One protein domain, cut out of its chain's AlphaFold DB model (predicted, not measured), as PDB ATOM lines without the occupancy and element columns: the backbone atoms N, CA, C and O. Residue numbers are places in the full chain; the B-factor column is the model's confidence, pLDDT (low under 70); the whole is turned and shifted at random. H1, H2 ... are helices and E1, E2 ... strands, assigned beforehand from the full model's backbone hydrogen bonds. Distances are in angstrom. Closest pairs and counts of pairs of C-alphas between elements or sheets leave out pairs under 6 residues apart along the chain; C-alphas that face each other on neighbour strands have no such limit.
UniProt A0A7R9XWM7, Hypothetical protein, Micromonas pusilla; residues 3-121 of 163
ATOM      1  N   LEU A   3      83.429   5.001  63.872       87.06
ATOM      2  CA  LEU A   3      81.994   5.308  63.957       87.06
ATOM      3  C   LEU A   3      81.320   4.772  65.227       87.06
ATOM      4  O   LEU A   3      80.299   5.296  65.649       87.06
ATOM      5  N   ALA A   4      81.908   3.764  65.873       90.00
ATOM      6  CA  ALA A   4      81.321   3.122  67.045       90.00
ATOM      7  C   ALA A   4      81.315   4.012  68.300       90.00
ATOM      8  O   ALA A   4      80.702   3.648  69.298       90.00
ATOM      9  N   HIS A   5      82.024   5.143  68.273       89.62
ATOM     10  CA  HIS A   5      82.080   6.111  69.369       89.62
ATOM     11  C   HIS A   5      81.112   7.285  69.185       89.62
ATOM     12  O   HIS A   5      81.004   8.115  70.082       89.62
ATOM     13  N   GLN A   6      80.434   7.369  68.037       94.19
ATOM     14  CA  GLN A   6      79.492   8.449  67.768       94.19
ATOM     15  C   GLN A   6      78.142   8.144  68.433       94.19
ATOM     16  O   GLN A   6      77.682   7.000  68.363       94.19
ATOM     17  N   PRO A   7      77.510   9.128  69.094       95.81
ATOM     18  CA  PRO A   7      76.195   8.941  69.690       95.81
ATOM     19  C   PRO A   7      75.111   8.824  68.609       95.81
ATOM     20  O   PRO A   7      75.235   9.391  67.525       95.81
ATOM     21  N   LEU A   8      74.020   8.124  68.926       96.62
ATOM     22  CA  LEU A   8      72.786   8.148  68.134       96.62
ATOM     23  C   LEU A   8      71.952   9.401  68.411       96.62
ATOM     24  O   LEU A   8      71.273   9.897  67.515       96.62
ATOM     25  N   VAL A   9      71.994   9.881  69.659       98.12
ATOM     26  CA  VAL A   9      71.316  11.099  70.115       98.12
ATOM     27  C   VAL A   9      72.291  11.968  70.894       98.12
ATOM     28  O   VAL A   9      72.963  11.474  71.800       98.12
ATOM     29  N   VAL A  10      72.354  13.260  70.581       98.00
ATOM     30  CA  VAL A  10      73.176  14.236  71.313       98.00
ATOM     31  C   VAL A  10      72.368  15.491  71.620       98.00
ATOM     32  O   VAL A  10      71.550  15.910  70.807       98.00
ATOM     33  N   ALA A  11      72.590  16.091  72.787       98.00
ATOM     34  CA  ALA A  11      72.027  17.386  73.148       98.00
ATOM     35  C   ALA A  11      73.120  18.462  73.107       98.00
ATOM     36  O   ALA A  11      74.207  18.269  73.656       98.00
ATOM     37  N   VAL A  12      72.831  19.592  72.465       97.94
ATOM     38  CA  VAL A  12      73.687  20.785  72.447       97.94
ATOM     39  C   VAL A  12      72.814  21.986  72.791       97.94
ATOM     40  O   VAL A  12      71.862  22.295  72.074       97.94
ATOM     41  N   GLY A  13      73.112  22.649  73.912       97.44
ATOM     42  CA  GLY A  13      72.204  23.650  74.477       97.44
ATOM     43  C   GLY A  13      70.845  23.022  74.796       97.44
ATOM     44  O   GLY A  13      70.782  21.970  75.426       97.44
ATOM     45  N   SER A  14      69.769  23.646  74.324       98.00
ATOM     46  CA  SER A  14      68.390  23.155  74.438       98.00
ATOM     47  C   SER A  14      67.904  22.378  73.203       98.00
ATOM     48  O   SER A  14      66.699  22.172  73.031       98.00
ATOM     49  N   THR A  15      68.819  21.954  72.322       98.62
ATOM     50  CA  THR A  15      68.503  21.244  71.074       98.62
ATOM     51  C   THR A  15      68.997  19.801  71.110       98.62
ATOM     52  O   THR A  15      70.184  19.547  71.313       98.62
ATOM     53  N   VAL A  16      68.093  18.857  70.852       98.69
ATOM     54  CA  VAL A  16      68.401  17.429  70.692       98.69
ATOM     55  C   VAL A  16      68.597  17.108  69.213       98.69
ATOM     56  O   VAL A  16      67.816  17.551  68.381       98.69
ATOM     57  N   PHE A  17      69.601  16.313  68.868       98.81
ATOM     58  CA  PHE A  17      69.880  15.864  67.505       98.81
ATOM     59  C   PHE A  17      69.736  14.347  67.428       98.81
ATOM     60  O   PHE A  17      70.342  13.635  68.229       98.81
ATOM     61  N   ALA A  18      68.964  13.860  66.456       98.56
ATOM     62  CA  ALA A  18      68.792  12.439  66.156       98.56
ATOM     63  C   ALA A  18      68.644  12.231  64.640       98.56
ATOM     64  O   ALA A  18      68.270  13.156  63.923       98.56
ATOM     65  N   HIS A  19      68.924  11.027  64.128       98.50
ATOM     66  CA  HIS A  19      68.780  10.778  62.688       98.50
ATOM     67  C   HIS A  19      67.307  10.744  62.247       98.50
ATOM     68  O   HIS A  19      66.951  11.510  61.358       98.50
ATOM     69  N   GLY A  20      66.472   9.902  62.869       98.38
ATOM     70  CA  GLY A  20      65.035   9.798  62.576       98.38
ATOM     71  C   GLY A  20      64.175  10.568  63.578       98.38
ATOM     72  O   GLY A  20      63.416  11.457  63.204       98.38
ATOM     73  N   GLY A  21      64.342  10.286  64.873       98.25
ATOM     74  CA  GLY A  21      63.621  11.002  65.922       98.25
ATOM     75  C   GLY A  21      63.810  10.441  67.330       98.25
ATOM     76  O   GLY A  21      64.390   9.381  67.534       98.25
ATOM     77  N   VAL A  22      63.312  11.166  68.328       98.50
ATOM     78  CA  VAL A  22      63.281  10.759  69.734       98.50
ATOM     79  C   VAL A  22      61.820  10.689  70.163       98.50
ATOM     80  O   VAL A  22      61.117  11.696  70.163       98.50
ATOM     81  N   LEU A  23      61.369   9.487  70.516       98.56
ATOM     82  CA  LEU A  23      60.003   9.189  70.934       98.56
ATOM     83  C   LEU A  23      59.941   9.052  72.464       98.56
ATOM     84  O   LEU A  23      60.983   8.800  73.083       98.56
ATOM     85  N   PRO A  24      58.757   9.152  73.097       98.56
ATOM     86  CA  PRO A  24      58.657   9.173  74.555       98.56
ATOM     87  C   PRO A  24      59.302   7.953  75.221       98.56
ATOM     88  O   PRO A  24      60.003   8.090  76.222       98.56
ATOM     89  N   HIS A  25      59.149   6.772  74.617       98.00
ATOM     90  CA  HIS A  25      59.728   5.533  75.132       98.00
ATOM     91  C   HIS A  25      61.266   5.491  75.034       98.00
ATOM     92  O   HIS A  25      61.908   4.801  75.821       98.00
ATOM     93  N   HIS A  26      61.884   6.237  74.107       98.44
ATOM     94  CA  HIS A  26      63.343   6.391  74.068       98.44
ATOM     95  C   HIS A  26      63.843   7.211  75.256       98.44
ATOM     96  O   HIS A  26      64.878   6.882  75.839       98.44
ATOM     97  N   VAL A  27      63.106   8.268  75.613       98.44
ATOM     98  CA  VAL A  27      63.436   9.115  76.763       98.44
ATOM     99  C   VAL A  27      63.286   8.319  78.058       98.44
ATOM    100  O   VAL A  27      64.222   8.298  78.852       98.44
ATOM    101  N   ASP A  28      62.177   7.587  78.218       98.25
ATOM    102  CA  ASP A  28      61.930   6.733  79.390       98.25
ATOM    103  C   ASP A  28      62.997   5.637  79.552       98.25
ATOM    104  O   ASP A  28      63.403   5.316  80.667       98.25
ATOM    105  N   TYR A  29      63.469   5.058  78.442       98.06
ATOM    106  CA  TYR A  29      64.520   4.037  78.469       98.06
ATOM    107  C   TYR A  29      65.904   4.606  78.837       98.06
ATOM    108  O   TYR A  29      66.730   3.910  79.434       98.06
ATOM    109  N   GLY A  30      66.153   5.870  78.486       98.00
ATOM    110  CA  GLY A  30      67.390   6.597  78.753       98.00
ATOM    111  C   GLY A  30      68.286   6.726  77.519       98.00
ATOM    112  O   GLY A  30      68.903   5.762  77.065       98.00
ATOM    113  N   LEU A  31      68.434   7.950  77.005       97.94
ATOM    114  CA  LEU A  31      69.183   8.238  75.771       97.94
ATOM    115  C   LEU A  31      70.679   7.890  75.869       97.94
ATOM    116  O   LEU A  31      71.262   7.347  74.930       97.94
ATOM    117  N   GLU A  32      71.305   8.132  77.021       97.25
ATOM    118  CA  GLU A  32      72.705   7.752  77.258       97.25
ATOM    119  C   GLU A  32      72.897   6.233  77.223       97.25
ATOM    120  O   GLU A  32      73.884   5.727  76.680       97.25
ATOM    121  N   ARG A  33      71.917   5.494  77.750       97.25
ATOM    122  CA  ARG A  33      71.905   4.036  77.713       97.25
ATOM    123  C   ARG A  33      71.786   3.530  76.277       97.25
ATOM    124  O   ARG A  33      72.570   2.665  75.890       97.25
ATOM    125  N   ILE A  34      70.892   4.116  75.476       97.38
ATOM    126  CA  ILE A  34      70.753   3.814  74.038       97.38
ATOM    127  C   ILE A  34      72.084   4.017  73.301       97.38
ATOM    128  O   ILE A  34      72.526   3.136  72.553       97.38
ATOM    129  N   ASN A  35      72.750   5.153  73.539       97.50
ATOM    130  CA  ASN A  35      74.055   5.456  72.951       97.50
ATOM    131  C   ASN A  35      75.104   4.405  73.347       97.50
ATOM    132  O   ASN A  35      75.822   3.882  72.491       97.50
ATOM    133  N   LYS A  36      75.174   4.057  74.636       95.62
ATOM    134  CA  LYS A  36      76.139   3.086  75.158       95.62
ATOM    135  C   LYS A  36      75.917   1.680  74.601       95.62
ATOM    136  O   LYS A  36      76.877   1.049  74.159       95.62
ATOM    137  N   GLU A  37      74.684   1.181  74.630       94.56
ATOM    138  CA  GLU A  37      74.355  -0.172  74.168       94.56
ATOM    139  C   GLU A  37      74.608  -0.323  72.665       94.56
ATOM    140  O   GLU A  37      75.204  -1.313  72.236       94.56
ATOM    141  N   THR A  38      74.264   0.698  71.875       94.44
ATOM    142  CA  THR A  38      74.584   0.725  70.442       94.44
ATOM    143  C   THR A  38      76.088   0.759  70.202       94.44
ATOM    144  O   THR A  38      76.598  -0.025  69.402       94.44
ATOM    145  N   SER A  39      76.825   1.611  70.922       94.50
ATOM    146  CA  SER A  39      78.287   1.660  70.826       94.50
ATOM    147  C   SER A  39      78.921   0.308  71.160       94.50
ATOM    148  O   SER A  39      79.810  -0.155  70.445       94.50
ATOM    149  N   ASP A  40      78.464  -0.355  72.224       93.44
ATOM    150  CA  ASP A  40      78.941  -1.684  72.618       93.44
ATOM    151  C   ASP A  40      78.659  -2.739  71.537       93.44
ATOM    152  O   ASP A  40      79.527  -3.573  71.260       93.44
ATOM    153  N   TRP A  41      77.492  -2.673  70.889       92.69
ATOM    154  CA  TRP A  41      77.125  -3.565  69.789       92.69
ATOM    155  C   TRP A  41      77.976  -3.337  68.530       92.69
ATOM    156  O   TRP A  41      78.572  -4.288  68.027       92.69
ATOM    157  N   VAL A  42      78.155  -2.093  68.067       91.94
ATOM    158  CA  VAL A  42      79.035  -1.784  66.913       91.94
ATOM    159  C   VAL A  42      80.498  -2.148  67.225       91.94
ATOM    160  O   VAL A  42      81.275  -2.581  66.361       91.94
ATOM    161  N   ARG A  43      80.896  -2.037  68.500       91.62
ATOM    162  CA  ARG A  43      82.188  -2.524  69.003       91.62
ATOM    163  C   ARG A  43      82.250  -4.038  69.200       91.62
ATOM    164  O   ARG A  43      83.307  -4.542  69.563       91.62
ATOM    165  N   GLY A  44      81.204  -4.797  68.891       89.81
ATOM    166  CA  GLY A  44      81.205  -6.258  69.004       89.81
ATOM    167  C   GLY A  44      81.494  -6.759  70.424       89.81
ATOM    168  O   GLY A  44      81.782  -7.936  70.606       89.81
ATOM    169  N   ASN A  45      81.403  -5.885  71.434       86.44
ATOM    170  CA  ASN A  45      81.676  -6.216  72.834       86.44
ATOM    171  C   ASN A  45      80.597  -7.145  73.414       86.44
ATOM    172  O   ASN A  45      80.765  -7.701  74.495       86.44
ATOM    173  N   LYS A  46      79.467  -7.281  72.710       75.62
ATOM    174  CA  LYS A  46      78.304  -8.094  73.081       75.62
ATOM    175  C   LYS A  46      78.165  -9.374  72.239       75.62
ATOM    176  O   LYS A  46      77.149 -10.051  72.347       75.62
ATOM    177  N   GLY A  47      79.165  -9.718  71.419       74.81
ATOM    178  CA  GLY A  47      79.098 -10.855  70.490       74.81
ATOM    179  C   GLY A  47      78.233 -10.580  69.251       74.81
ATOM    180  O   GLY A  47      77.842  -9.444  68.995       74.81
ATOM    181  N   SER A  48      77.939 -11.621  68.465       75.31
ATOM    182  CA  SER A  48      77.212 -11.552  67.182       75.31
ATOM    183  C   SER A  48      75.681 -11.488  67.328       75.31
ATOM    184  O   SER A  48      74.954 -12.077  66.529       75.31
ATOM    185  N   GLY A  49      75.185 -10.835  68.380       83.25
ATOM    186  CA  GLY A  49      73.750 -10.693  68.621       83.25
ATOM    187  C   GLY A  49      73.063  -9.747  67.625       83.25
ATOM    188  O   GLY A  49      73.740  -8.978  66.928       83.25
ATOM    189  N   PRO A  50      71.719  -9.771  67.565       89.19
ATOM    190  CA  PRO A  50      70.962  -8.846  66.730       89.19
ATOM    191  C   PRO A  50      71.238  -7.384  67.126       89.19
ATOM    192  O   PRO A  50      71.625  -7.114  68.269       89.19
ATOM    193  N   PRO A  51      71.034  -6.429  66.200       90.88
ATOM    194  CA  PRO A  51      71.132  -5.010  66.517       90.88
ATOM    195  C   PRO A  51      70.149  -4.611  67.630       90.88
ATOM    196  O   PRO A  51      69.029  -5.135  67.660       90.88
ATOM    197  N   PRO A  52      70.512  -3.652  68.506       92.25
ATOM    198  CA  PRO A  52      69.581  -3.081  69.472       92.25
ATOM    199  C   PRO A  52      68.308  -2.573  68.789       92.25
ATOM    200  O   PRO A  52      68.361  -2.023  67.688       92.25
ATOM    201  N   VAL A  53      67.162  -2.698  69.462       93.06
ATOM    202  CA  VAL A  53      65.863  -2.251  68.922       93.06
ATOM    203  C   VAL A  53      65.873  -0.766  68.528       93.06
ATOM    204  O   VAL A  53      65.255  -0.377  67.540       93.06
ATOM    205  N   HIS A  54      66.680   0.040  69.228       93.00
ATOM    206  CA  HIS A  54      66.881   1.471  68.992       93.00
ATOM    207  C   HIS A  54      67.590   1.821  67.671       93.00
ATOM    208  O   HIS A  54      67.708   3.008  67.364       93.00
ATOM    209  N   VAL A  55      68.002   0.828  66.871       94.44
ATOM    210  CA  VAL A  55      68.518   1.035  65.504       94.44
ATOM    211  C   VAL A  55      67.868   0.158  64.423       94.44
ATOM    212  O   VAL A  55      68.245   0.264  63.256       94.44
ATOM    213  N   SER A  56      66.926  -0.723  64.772       91.94
ATOM    214  CA  SER A  56      66.371  -1.720  63.837       91.94
ATOM    215  C   SER A  56      64.860  -1.614  63.595       91.94
ATOM    216  O   SER A  56      64.393  -2.051  62.545       91.94
ATOM    217  N   GLY A  57      64.089  -1.032  64.520       91.19
ATOM    218  CA  GLY A  57      62.637  -0.855  64.373       91.19
ATOM    219  C   GLY A  57      62.233   0.424  63.630       91.19
ATOM    220  O   GLY A  57      62.990   1.392  63.608       91.19
ATOM    221  N   ARG A  58      61.007   0.468  63.084       94.69
ATOM    222  CA  ARG A  58      60.432   1.676  62.441       94.69
ATOM    223  C   ARG A  58      60.373   2.877  63.381       94.69
ATOM    224  O   ARG A  58      60.601   3.992  62.947       94.69
ATOM    225  N   GLU A  59      60.096   2.627  64.653       96.12
ATOM    226  CA  GLU A  59      60.024   3.649  65.701       96.12
ATOM    227  C   GLU A  59      61.384   3.931  66.341       96.12
ATOM    228  O   GLU A  59      61.480   4.686  67.296       96.12
ATOM    229  N   SER A  60      62.458   3.311  65.852       97.50
ATOM    230  CA  SER A  60      63.774   3.470  66.455       97.50
ATOM    231  C   SER A  60      64.369   4.854  66.197       97.50
ATOM    232  O   SER A  60      63.982   5.550  65.259       97.50
ATOM    233  N   VAL A  61      65.376   5.238  66.986       97.88
ATOM    234  CA  VAL A  61      65.986   6.578  66.937       97.88
ATOM    235  C   VAL A  61      66.446   6.983  65.532       97.88
ATOM    236  O   VAL A  61      66.427   8.160  65.167       97.88
ATOM    237  N   VAL A  62      66.872   6.006  64.732       97.69
ATOM    238  CA  VAL A  62      67.414   6.227  63.387       97.69
ATOM    239  C   VAL A  62      66.383   6.058  62.266       97.69
ATOM    240  O   VAL A  62      66.691   6.389  61.130       97.69
ATOM    241  N   TRP A  63      65.171   5.578  62.560       98.12
ATOM    242  CA  TRP A  63      64.144   5.286  61.547       98.12
ATOM    243  C   TRP A  63      62.808   5.998  61.777       98.12
ATOM    244  O   TRP A  63      62.007   6.058  60.843       98.12
ATOM    245  N   ALA A  64      62.564   6.523  62.983       98.19
ATOM    246  CA  ALA A  64      61.321   7.201  63.331       98.19
ATOM    247  C   ALA A  64      61.027   8.354  62.364       98.19
ATOM    248  O   ALA A  64      61.941   9.043  61.902       98.19
ATOM    249  N   ARG A  65      59.741   8.551  62.050       98.38
ATOM    250  CA  ARG A  65      59.286   9.591  61.108       98.38
ATOM    251  C   ARG A  65      58.135  10.438  61.631       98.38
ATOM    252  O   ARG A  65      57.753  11.386  60.948       98.38
ATOM    253  N   ASP A  66      57.644  10.128  62.822       98.06
ATOM    254  CA  ASP A  66      56.373  10.541  63.419       98.06
ATOM    255  C   ASP A  66      56.095  12.041  63.283       98.06
ATOM    256  O   ASP A  66      55.022  12.441  62.853       98.06
ATOM    257  N   TYR A  67      57.095  12.886  63.535       97.56
ATOM    258  CA  TYR A  67      56.982  14.346  63.430       97.56
ATOM    259  C   TYR A  67      57.840  14.948  62.298       97.56
ATOM    260  O   TYR A  67      58.082  16.153  62.254       97.56
ATOM    261  N   SER A  68      58.317  14.122  61.363       97.25
ATOM    262  CA  SER A  68      59.226  14.527  60.274       97.25
ATOM    263  C   SER A  68      58.597  14.490  58.878       97.25
ATOM    264  O   SER A  68      59.205  14.998  57.937       97.25
ATOM    265  N   MET A  69      57.397  13.918  58.725       96.38
ATOM    266  CA  MET A  69      56.720  13.844  57.426       96.38
ATOM    267  C   MET A  69      56.495  15.251  56.833       96.38
ATOM    268  O   MET A  69      56.097  16.159  57.574       96.38
ATOM    269  N   PRO A  70      56.773  15.476  55.531       92.62
ATOM    270  CA  PRO A  70      56.563  16.778  54.895       92.62
ATOM    271  C   PRO A  70      55.086  17.179  54.885       92.62
ATOM    272  O   PRO A  70      54.756  18.347  55.098       92.62
ATOM    273  N   GLU A  71      54.186  16.210  54.697       91.81
ATOM    274  CA  GLU A  71      52.750  16.429  54.770       91.81
ATOM    275  C   GLU A  71      52.336  16.738  56.211       91.81
ATOM    276  O   GLU A  71      52.434  15.897  57.105       91.81
ATOM    277  N   LYS A  72      51.795  17.942  56.430       83.56
ATOM    278  CA  LYS A  72      51.379  18.412  57.761       83.56
ATOM    279  C   LYS A  72      50.405  17.456  58.462       83.56
ATOM    280  O   LYS A  72      50.447  17.345  59.679       83.56
ATOM    281  N   THR A  73      49.547  16.766  57.713       88.62
ATOM    282  CA  THR A  73      48.573  15.797  58.247       88.62
ATOM    283  C   THR A  73      49.209  14.527  58.812       88.62
ATOM    284  O   THR A  73      48.537  13.796  59.528       88.62
ATOM    285  N   GLN A  74      50.477  14.259  58.491       89.88
ATOM    286  CA  GLN A  74      51.242  13.101  58.961       89.88
ATOM    287  C   GLN A  74      52.331  13.492  59.973       89.88
ATOM    288  O   GLN A  74      53.156  12.660  60.334       89.88
ATOM    289  N   CYS A  75      52.373  14.759  60.390       93.69
ATOM    290  CA  CYS A  75      53.312  15.263  61.381       93.69
ATOM    291  C   CYS A  75      52.641  15.249  62.761       93.69
ATOM    292  O   CYS A  75      51.773  16.076  63.045       93.69
ATOM    293  N   ASP A  76      53.040  14.303  63.606       97.38
ATOM    294  CA  ASP A  76      52.503  14.112  64.952       97.38
ATOM    295  C   ASP A  76      53.221  15.015  65.971       97.38
ATOM    296  O   ASP A  76      54.223  14.653  66.597       97.38
ATOM    297  N   CYS A  77      52.717  16.241  66.112       97.44
ATOM    298  CA  CYS A  77      53.265  17.204  67.064       97.44
ATOM    299  C   CYS A  77      53.008  16.832  68.531       97.44
ATOM    300  O   CYS A  77      53.772  17.267  69.393       97.44
ATOM    301  N   ASP A  78      51.992  16.016  68.817       98.31
ATOM    302  CA  ASP A  78      51.670  15.598  70.184       98.31
ATOM    303  C   ASP A  78      52.719  14.605  70.698       98.31
ATOM    304  O   ASP A  78      53.198  14.727  71.827       98.31
ATOM    305  N   VAL A  79      53.167  13.677  69.844       98.44
ATOM    306  CA  VAL A  79      54.277  12.764  70.154       98.44
ATOM    307  C   VAL A  79      55.582  13.525  70.398       98.44
ATOM    308  O   VAL A  79      56.312  13.209  71.340       98.44
ATOM    309  N   LEU A  80      55.877  14.549  69.592       98.56
ATOM    310  CA  LEU A  80      57.054  15.397  69.798       98.56
ATOM    311  C   LEU A  80      56.994  16.143  71.139       98.56
ATOM    312  O   LEU A  80      57.982  16.165  71.877       98.56
ATOM    313  N   GLU A  81      55.848  16.743  71.463       98.44
ATOM    314  CA  GLU A  81      55.636  17.455  72.726       98.44
ATOM    315  C   GLU A  81      55.770  16.502  73.924       98.44
ATOM    316  O   GLU A  81      56.450  16.809  74.906       98.44
ATOM    317  N   ALA A  82      55.212  15.294  73.818       98.62
ATOM    318  CA  ALA A  82      55.355  14.254  74.829       98.62
ATOM    319  C   ALA A  82      56.824  13.846  75.035       98.62
ATOM    320  O   ALA A  82      57.249  13.665  76.175       98.62
ATOM    321  N   SER A  83      57.629  13.751  73.973       98.50
ATOM    322  CA  SER A  83      59.071  13.504  74.098       98.50
ATOM    323  C   SER A  83      59.796  14.657  74.790       98.50
ATOM    324  O   SER A  83      60.570  14.428  75.720       98.50
ATOM    325  N   LEU A  84      59.564  15.898  74.350       98.56
ATOM    326  CA  LEU A  84      60.240  17.087  74.886       98.56
ATOM    327  C   LEU A  84      59.884  17.345  76.352       98.56
ATOM    328  O   LEU A  84      60.773  17.642  77.147       98.56
ATOM    329  N   SER A  85      58.621  17.150  76.743       98.44
ATOM    330  CA  SER A  85      58.176  17.308  78.135       98.44
ATOM    331  C   SER A  85      58.888  16.365  79.116       98.44
ATOM    332  O   SER A  85      59.032  16.690  80.295       98.44
ATOM    333  N   LYS A  86      59.398  15.228  78.627       98.44
ATOM    334  CA  LYS A  86      60.194  14.266  79.401       98.44
ATOM    335  C   LYS A  86      61.691  14.589  79.444       98.44
ATOM    336  O   LYS A  86      62.435  13.897  80.133       98.44
ATOM    337  N   MET A  87      62.149  15.617  78.729       98.00
ATOM    338  CA  MET A  87      63.553  16.033  78.655       98.00
ATOM    339  C   MET A  87      63.722  17.461  79.205       98.00
ATOM    340  O   MET A  87      63.725  18.423  78.433       98.00
ATOM    341  N   PRO A  88      63.879  17.632  80.533       96.50
ATOM    342  CA  PRO A  88      63.985  18.952  81.149       96.50
ATOM    343  C   PRO A  88      65.050  19.833  80.487       96.50
ATOM    344  O   PRO A  88      66.194  19.425  80.301       96.50
ATOM    345  N   GLY A  89      64.666  21.063  80.141       96.81
ATOM    346  CA  GLY A  89      65.548  22.043  79.502       96.81
ATOM    347  C   GLY A  89      65.668  21.919  77.979       96.81
ATOM    348  O   GLY A  89      66.217  22.831  77.360       96.81
ATOM    349  N   MET A  90      65.142  20.858  77.359       98.19
ATOM    350  CA  MET A  90      65.114  20.728  75.900       98.19
ATOM    351  C   MET A  90      63.911  21.465  75.311       98.19
ATOM    352  O   MET A  90      62.802  21.394  75.832       98.19
ATOM    353  N   LYS A  91      64.134  22.179  74.207       97.44
ATOM    354  CA  LYS A  91      63.114  22.987  73.520       97.44
ATOM    355  C   LYS A  91      62.756  22.462  72.141       97.44
ATOM    356  O   LYS A  91      61.676  22.764  71.642       97.44
ATOM    357  N   ARG A  92      63.685  21.766  71.486       97.81
ATOM    358  CA  ARG A  92      63.511  21.328  70.102       97.81
ATOM    359  C   ARG A  92      64.338  20.099  69.760       97.81
ATOM    360  O   ARG A  92      65.340  19.811  70.417       97.81
ATOM    361  N   VAL A  93      63.944  19.434  68.681       98.62
ATOM    362  CA  VAL A  93      64.669  18.318  68.073       98.62
ATOM    363  C   VAL A  93      65.053  18.661  66.631       98.62
ATOM    364  O   VAL A  93      64.250  19.205  65.879       98.62
ATOM    365  N   VAL A  94      66.277  18.334  66.229       98.88
ATOM    366  CA  VAL A  94      66.751  18.366  64.841       98.88
ATOM    367  C   VAL A  94      66.775  16.937  64.312       98.88
ATOM    368  O   VAL A  94      67.379  16.063  64.940       98.88
ATOM    369  N   VAL A  95      66.135  16.705  63.164       98.81
ATOM    370  CA  VAL A  95      66.035  15.380  62.531       98.81
ATOM    371  C   VAL A  95      66.360  15.409  61.043       98.81
ATOM    372  O   VAL A  95      66.101  16.396  60.350       98.81
ATOM    373  N   GLY A  96      66.920  14.302  60.557       98.50
ATOM    374  CA  GLY A  96      67.100  14.017  59.137       98.50
ATOM    375  C   GLY A  96      66.134  12.920  58.679       98.50
ATOM    376  O   GLY A  96      64.961  12.950  59.046       98.50
ATOM    377  N   HIS A  97      66.640  11.954  57.901       98.00
ATOM    378  CA  HIS A  97      65.999  10.688  57.497       98.00
ATOM    379  C   HIS A  97      64.776  10.797  56.564       98.00
ATOM    380  O   HIS A  97      64.550   9.948  55.691       98.00
ATOM    381  N   THR A  98      63.951  11.821  56.753       98.19
ATOM    382  CA  THR A  98      62.781  12.129  55.937       98.19
ATOM    383  C   THR A  98      63.081  13.327  55.064       98.19
ATOM    384  O   THR A  98      63.175  14.447  55.557       98.19
ATOM    385  N   ILE A  99      63.205  13.072  53.762       98.00
ATOM    386  CA  ILE A  99      63.487  14.088  52.749       98.00
ATOM    387  C   ILE A  99      62.370  15.131  52.750       98.00
ATOM    388  O   ILE A  99      61.195  14.804  52.611       98.00
ATOM    389  N   GLN A 100      62.757  16.395  52.876       97.31
ATOM    390  CA  GLN A 100      61.865  17.544  53.004       97.31
ATOM    391  C   GLN A 100      61.577  18.237  51.667       97.31
ATOM    392  O   GLN A 100      61.370  19.450  51.614       97.31
ATOM    393  N   ALA A 101      61.591  17.499  50.558       93.25
ATOM    394  CA  ALA A 101      61.287  18.063  49.250       93.25
ATOM    395  C   ALA A 101      59.804  18.485  49.163       93.25
ATOM    396  O   ALA A 101      58.946  17.799  49.717       93.25
ATOM    397  N   PRO A 102      59.476  19.588  48.464       92.12
ATOM    398  CA  PRO A 102      60.380  20.525  47.785       92.12
ATOM    399  C   PRO A 102      60.890  21.669  48.689       92.12
ATOM    400  O   PRO A 102      61.463  22.633  48.194       92.12
ATOM    401  N   HIS A 103      60.638  21.617  49.998       92.75
ATOM    402  CA  HIS A 103      60.780  22.756  50.910       92.75
ATOM    403  C   HIS A 103      62.201  22.997  51.443       92.75
ATOM    404  O   HIS A 103      62.481  24.108  51.897       92.75
ATOM    405  N   GLY A 104      63.073  21.986  51.405       95.94
ATOM    406  CA  GLY A 104      64.420  22.066  51.979       95.94
ATOM    407  C   GLY A 104      64.402  22.055  53.513       95.94
ATOM    408  O   GLY A 104      63.452  21.553  54.124       95.94
ATOM    409  N   VAL A 105      65.438  22.619  54.140       98.12
ATOM    410  CA  VAL A 105      65.518  22.804  55.597       98.12
ATOM    411  C   VAL A 105      64.347  23.658  56.060       98.12
ATOM    412  O   VAL A 105      64.132  24.779  55.590       98.12
ATOM    413  N   ASN A 106      63.583  23.134  57.012       97.62
ATOM    414  CA  ASN A 106      62.372  23.786  57.486       97.62
ATOM    415  C   ASN A 106      62.065  23.418  58.952       97.62
ATOM    416  O   ASN A 106      62.808  22.673  59.595       97.62
ATOM    417  N   ALA A 107      60.947  23.930  59.468       97.38
ATOM    418  CA  ALA A 107      60.447  23.609  60.798       97.38
ATOM    419  C   ALA A 107      58.986  23.131  60.781       97.38
ATOM    420  O   ALA A 107      58.236  23.418  59.846       97.38
ATOM    421  N   ALA A 108      58.588  22.426  61.841       96.94
ATOM    422  CA  ALA A 108      57.197  22.111  62.172       96.94
ATOM    423  C   ALA A 108      56.970  22.183  63.692       96.94
ATOM    424  O   ALA A 108      57.908  22.433  64.456       96.94
ATOM    425  N   CYS A 109      55.716  21.997  64.117       96.50
ATOM    426  CA  CYS A 109      55.305  22.000  65.525       96.50
ATOM    427  C   CYS A 109      55.783  23.251  66.279       96.50
ATOM    428  O   CYS A 109      56.475  23.151  67.288       96.50
ATOM    429  N   ASP A 110      55.486  24.433  65.729       95.06
ATOM    430  CA  ASP A 110      55.884  25.742  66.277       95.06
ATOM    431  C   ASP A 110      57.399  25.888  66.508       95.06
ATOM    432  O   ASP A 110      57.862  26.487  67.479       95.06
ATOM    433  N   GLY A 111      58.193  25.283  65.620       96.19
ATOM    434  CA  GLY A 111      59.651  25.341  65.681       96.19
ATOM    435  C   GLY A 111      60.282  24.343  66.648       96.19
ATOM    436  O   GLY A 111      61.500  24.378  66.842       96.19
ATOM    437  N   LYS A 112      59.489  23.442  67.245       97.50
ATOM    438  CA  LYS A 112      59.989  22.384  68.133       97.50
ATOM    439  C   LYS A 112      60.631  21.224  67.376       97.50
ATOM    440  O   LYS A 112      61.413  20.487  67.971       97.50
ATOM    441  N   VAL A 113      60.373  21.071  66.076       98.44
ATOM    442  CA  VAL A 113      61.189  20.212  65.206       98.44
ATOM    443  C   VAL A 113      61.777  21.012  64.051       98.44
ATOM    444  O   VAL A 113      61.070  21.753  63.369       98.44
ATOM    445  N   LEU A 114      63.074  20.816  63.815       98.62
ATOM    446  CA  LEU A 114      63.807  21.288  62.645       98.62
ATOM    447  C   LEU A 114      64.160  20.076  61.775       98.62
ATOM    448  O   LEU A 114      64.814  19.141  62.237       98.62
ATOM    449  N   ARG A 115      63.705  20.075  60.522       98.44
ATOM    450  CA  ARG A 115      63.838  18.946  59.593       98.44
ATOM    451  C   ARG A 115      64.860  19.329  58.529       98.44
ATOM    452  O   ARG A 115      64.647  20.306  57.814       98.44
ATOM    453  N   VAL A 116      65.981  18.609  58.467       98.56
ATOM    454  CA  VAL A 116      67.177  19.051  57.718       98.56
ATOM    455  C   VAL A 116      67.589  18.140  56.563       98.56
ATOM    456  O   VAL A 116      68.575  18.423  55.887       98.56
ATOM    457  N   ASP A 117      66.870  17.045  56.320       98.38
ATOM    458  CA  ASP A 117      67.188  16.161  55.198       98.38
ATOM    459  C   ASP A 117      66.643  16.733  53.886       98.38
ATOM    460  O   ASP A 117      65.440  16.728  53.630       98.38
ATOM    461  N   VAL A 118      67.546  17.229  53.045       97.75
ATOM    462  CA  VAL A 118      67.231  17.777  51.718       97.75
ATOM    463  C   VAL A 118      67.360  16.745  50.593       97.75
ATOM    464  O   VAL A 118      67.241  17.096  49.425       97.75
ATOM    465  N   GLY A 119      67.623  15.470  50.906       97.31
ATOM    466  CA  GLY A 119      67.782  14.426  49.890       97.31
ATOM    467  C   GLY A 119      69.026  14.611  49.015       97.31
ATOM    468  O   GLY A 119      68.989  14.316  47.823       97.31
ATOM    469  N   MET A 120      70.130  15.092  49.600       96.19
ATOM    470  CA  MET A 120      71.356  15.500  48.889       96.19
ATOM    471  C   MET A 120      72.014  14.389  48.048       96.19
ATOM    472  O   MET A 120      72.748  14.664  47.103       96.19
ATOM    473  N   SER A 121      71.792  13.117  48.384       95.19
ATOM    474  CA  SER A 121      72.321  12.006  47.590       95.19
ATOM    475  C   SER A 121      71.625  11.915  46.229       95.19
ATOM    476  O   SER A 121      70.392  11.929  46.155       95.19
TER     477      SER A 121
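Overview. This is residues 3 to 121 of the 163 residues of the protein "Hypothetical protein" of Micromonas pusilla (UniProt A0A7R9XWM7). Five short strands make a twisted wall, with four helices and the long loop of residues 57 to 76 gathered to one side of it. H4 comes near E3 and E5, H2 starts beside E1 and reaches out past that edge, and H1 and H3 lie off the sheet. The printed part has 119 residues, in the order E1 E2 H1 H2 H3 H4 E3 E4 E5; the mixed sheet runs E1 E2 E3 E5 E4, and its strands' lines turn by 100 degrees from edge to edge. The class is mixed, helices and strands, with 49 residues, under half, in named elements. The whole is compact, with a radius of gyration of the C-alphas of 14.3 A and spans of 42 by 35 by 24 A.

Arrangement. Begin with the hairpin of E1, residues 9 to 12, and E2, residues 15 to 18: they are antiparallel, with N 17 and O 10 at 2.8 A. Between E2 and its parallel neighbour E3, residues 92 to 95, come H1, residues 24 to 29, H2, residues 31 to 42, H3, residues 53 to 56, and H4, residues 77 to 85: a strand-helix-strand unit, two parallel neighbour strands with helices between them in the chain. Look for N 94 and O 16 at 2.8 A. H2 only grazes the sheet with residues 31 to 35; its closest C-alphas to E1 are Leu 31 and Val 9, 6.7 A. With residues 34 to 38 alone H2 only just touches H3, over 3 pairs of C-alphas within 8 A, the closest Ile 34 and His 54, 6.8 A. H1 touches H4, closest at the C-alphas of Pro 24 and Ser 83, 4.4 A, the same way at a shallow tilt of 33 degrees, only just short of steep. H4 only grazes the sheet with residues 77 to 84. H2 and H4 are apart. E5, residues 113 to 115, is parallel to E3, with N 114 and O 93 at 2.9 A. E4, residues 106 to 108, forms a hairpin with E5, antiparallel, with N 115 and O 106 at 2.9 A. Every O i to N i+4 pair is within hydrogen-bond range in H1, H2 and H4; H3 is too short for such a pair.

Along the chain. Find C-alpha 9 at (71.316, 11.099, 70.115), where E1 begins. From C-alpha 31 at (69.183, 8.238, 75.771), H2 runs 16.6 A; H4 measures 12.1 A. E5 ends at C-alpha 115, (63.838, 18.946, 59.593).

Size, cuts and confidence. The C-alphas farthest apart, Gly 47 and Asp 110, stand 43.5 A apart. The printed part has no cut. The link from H3 to H4 is long, with 20 residues. No printed residue is under 70 in pLDDT.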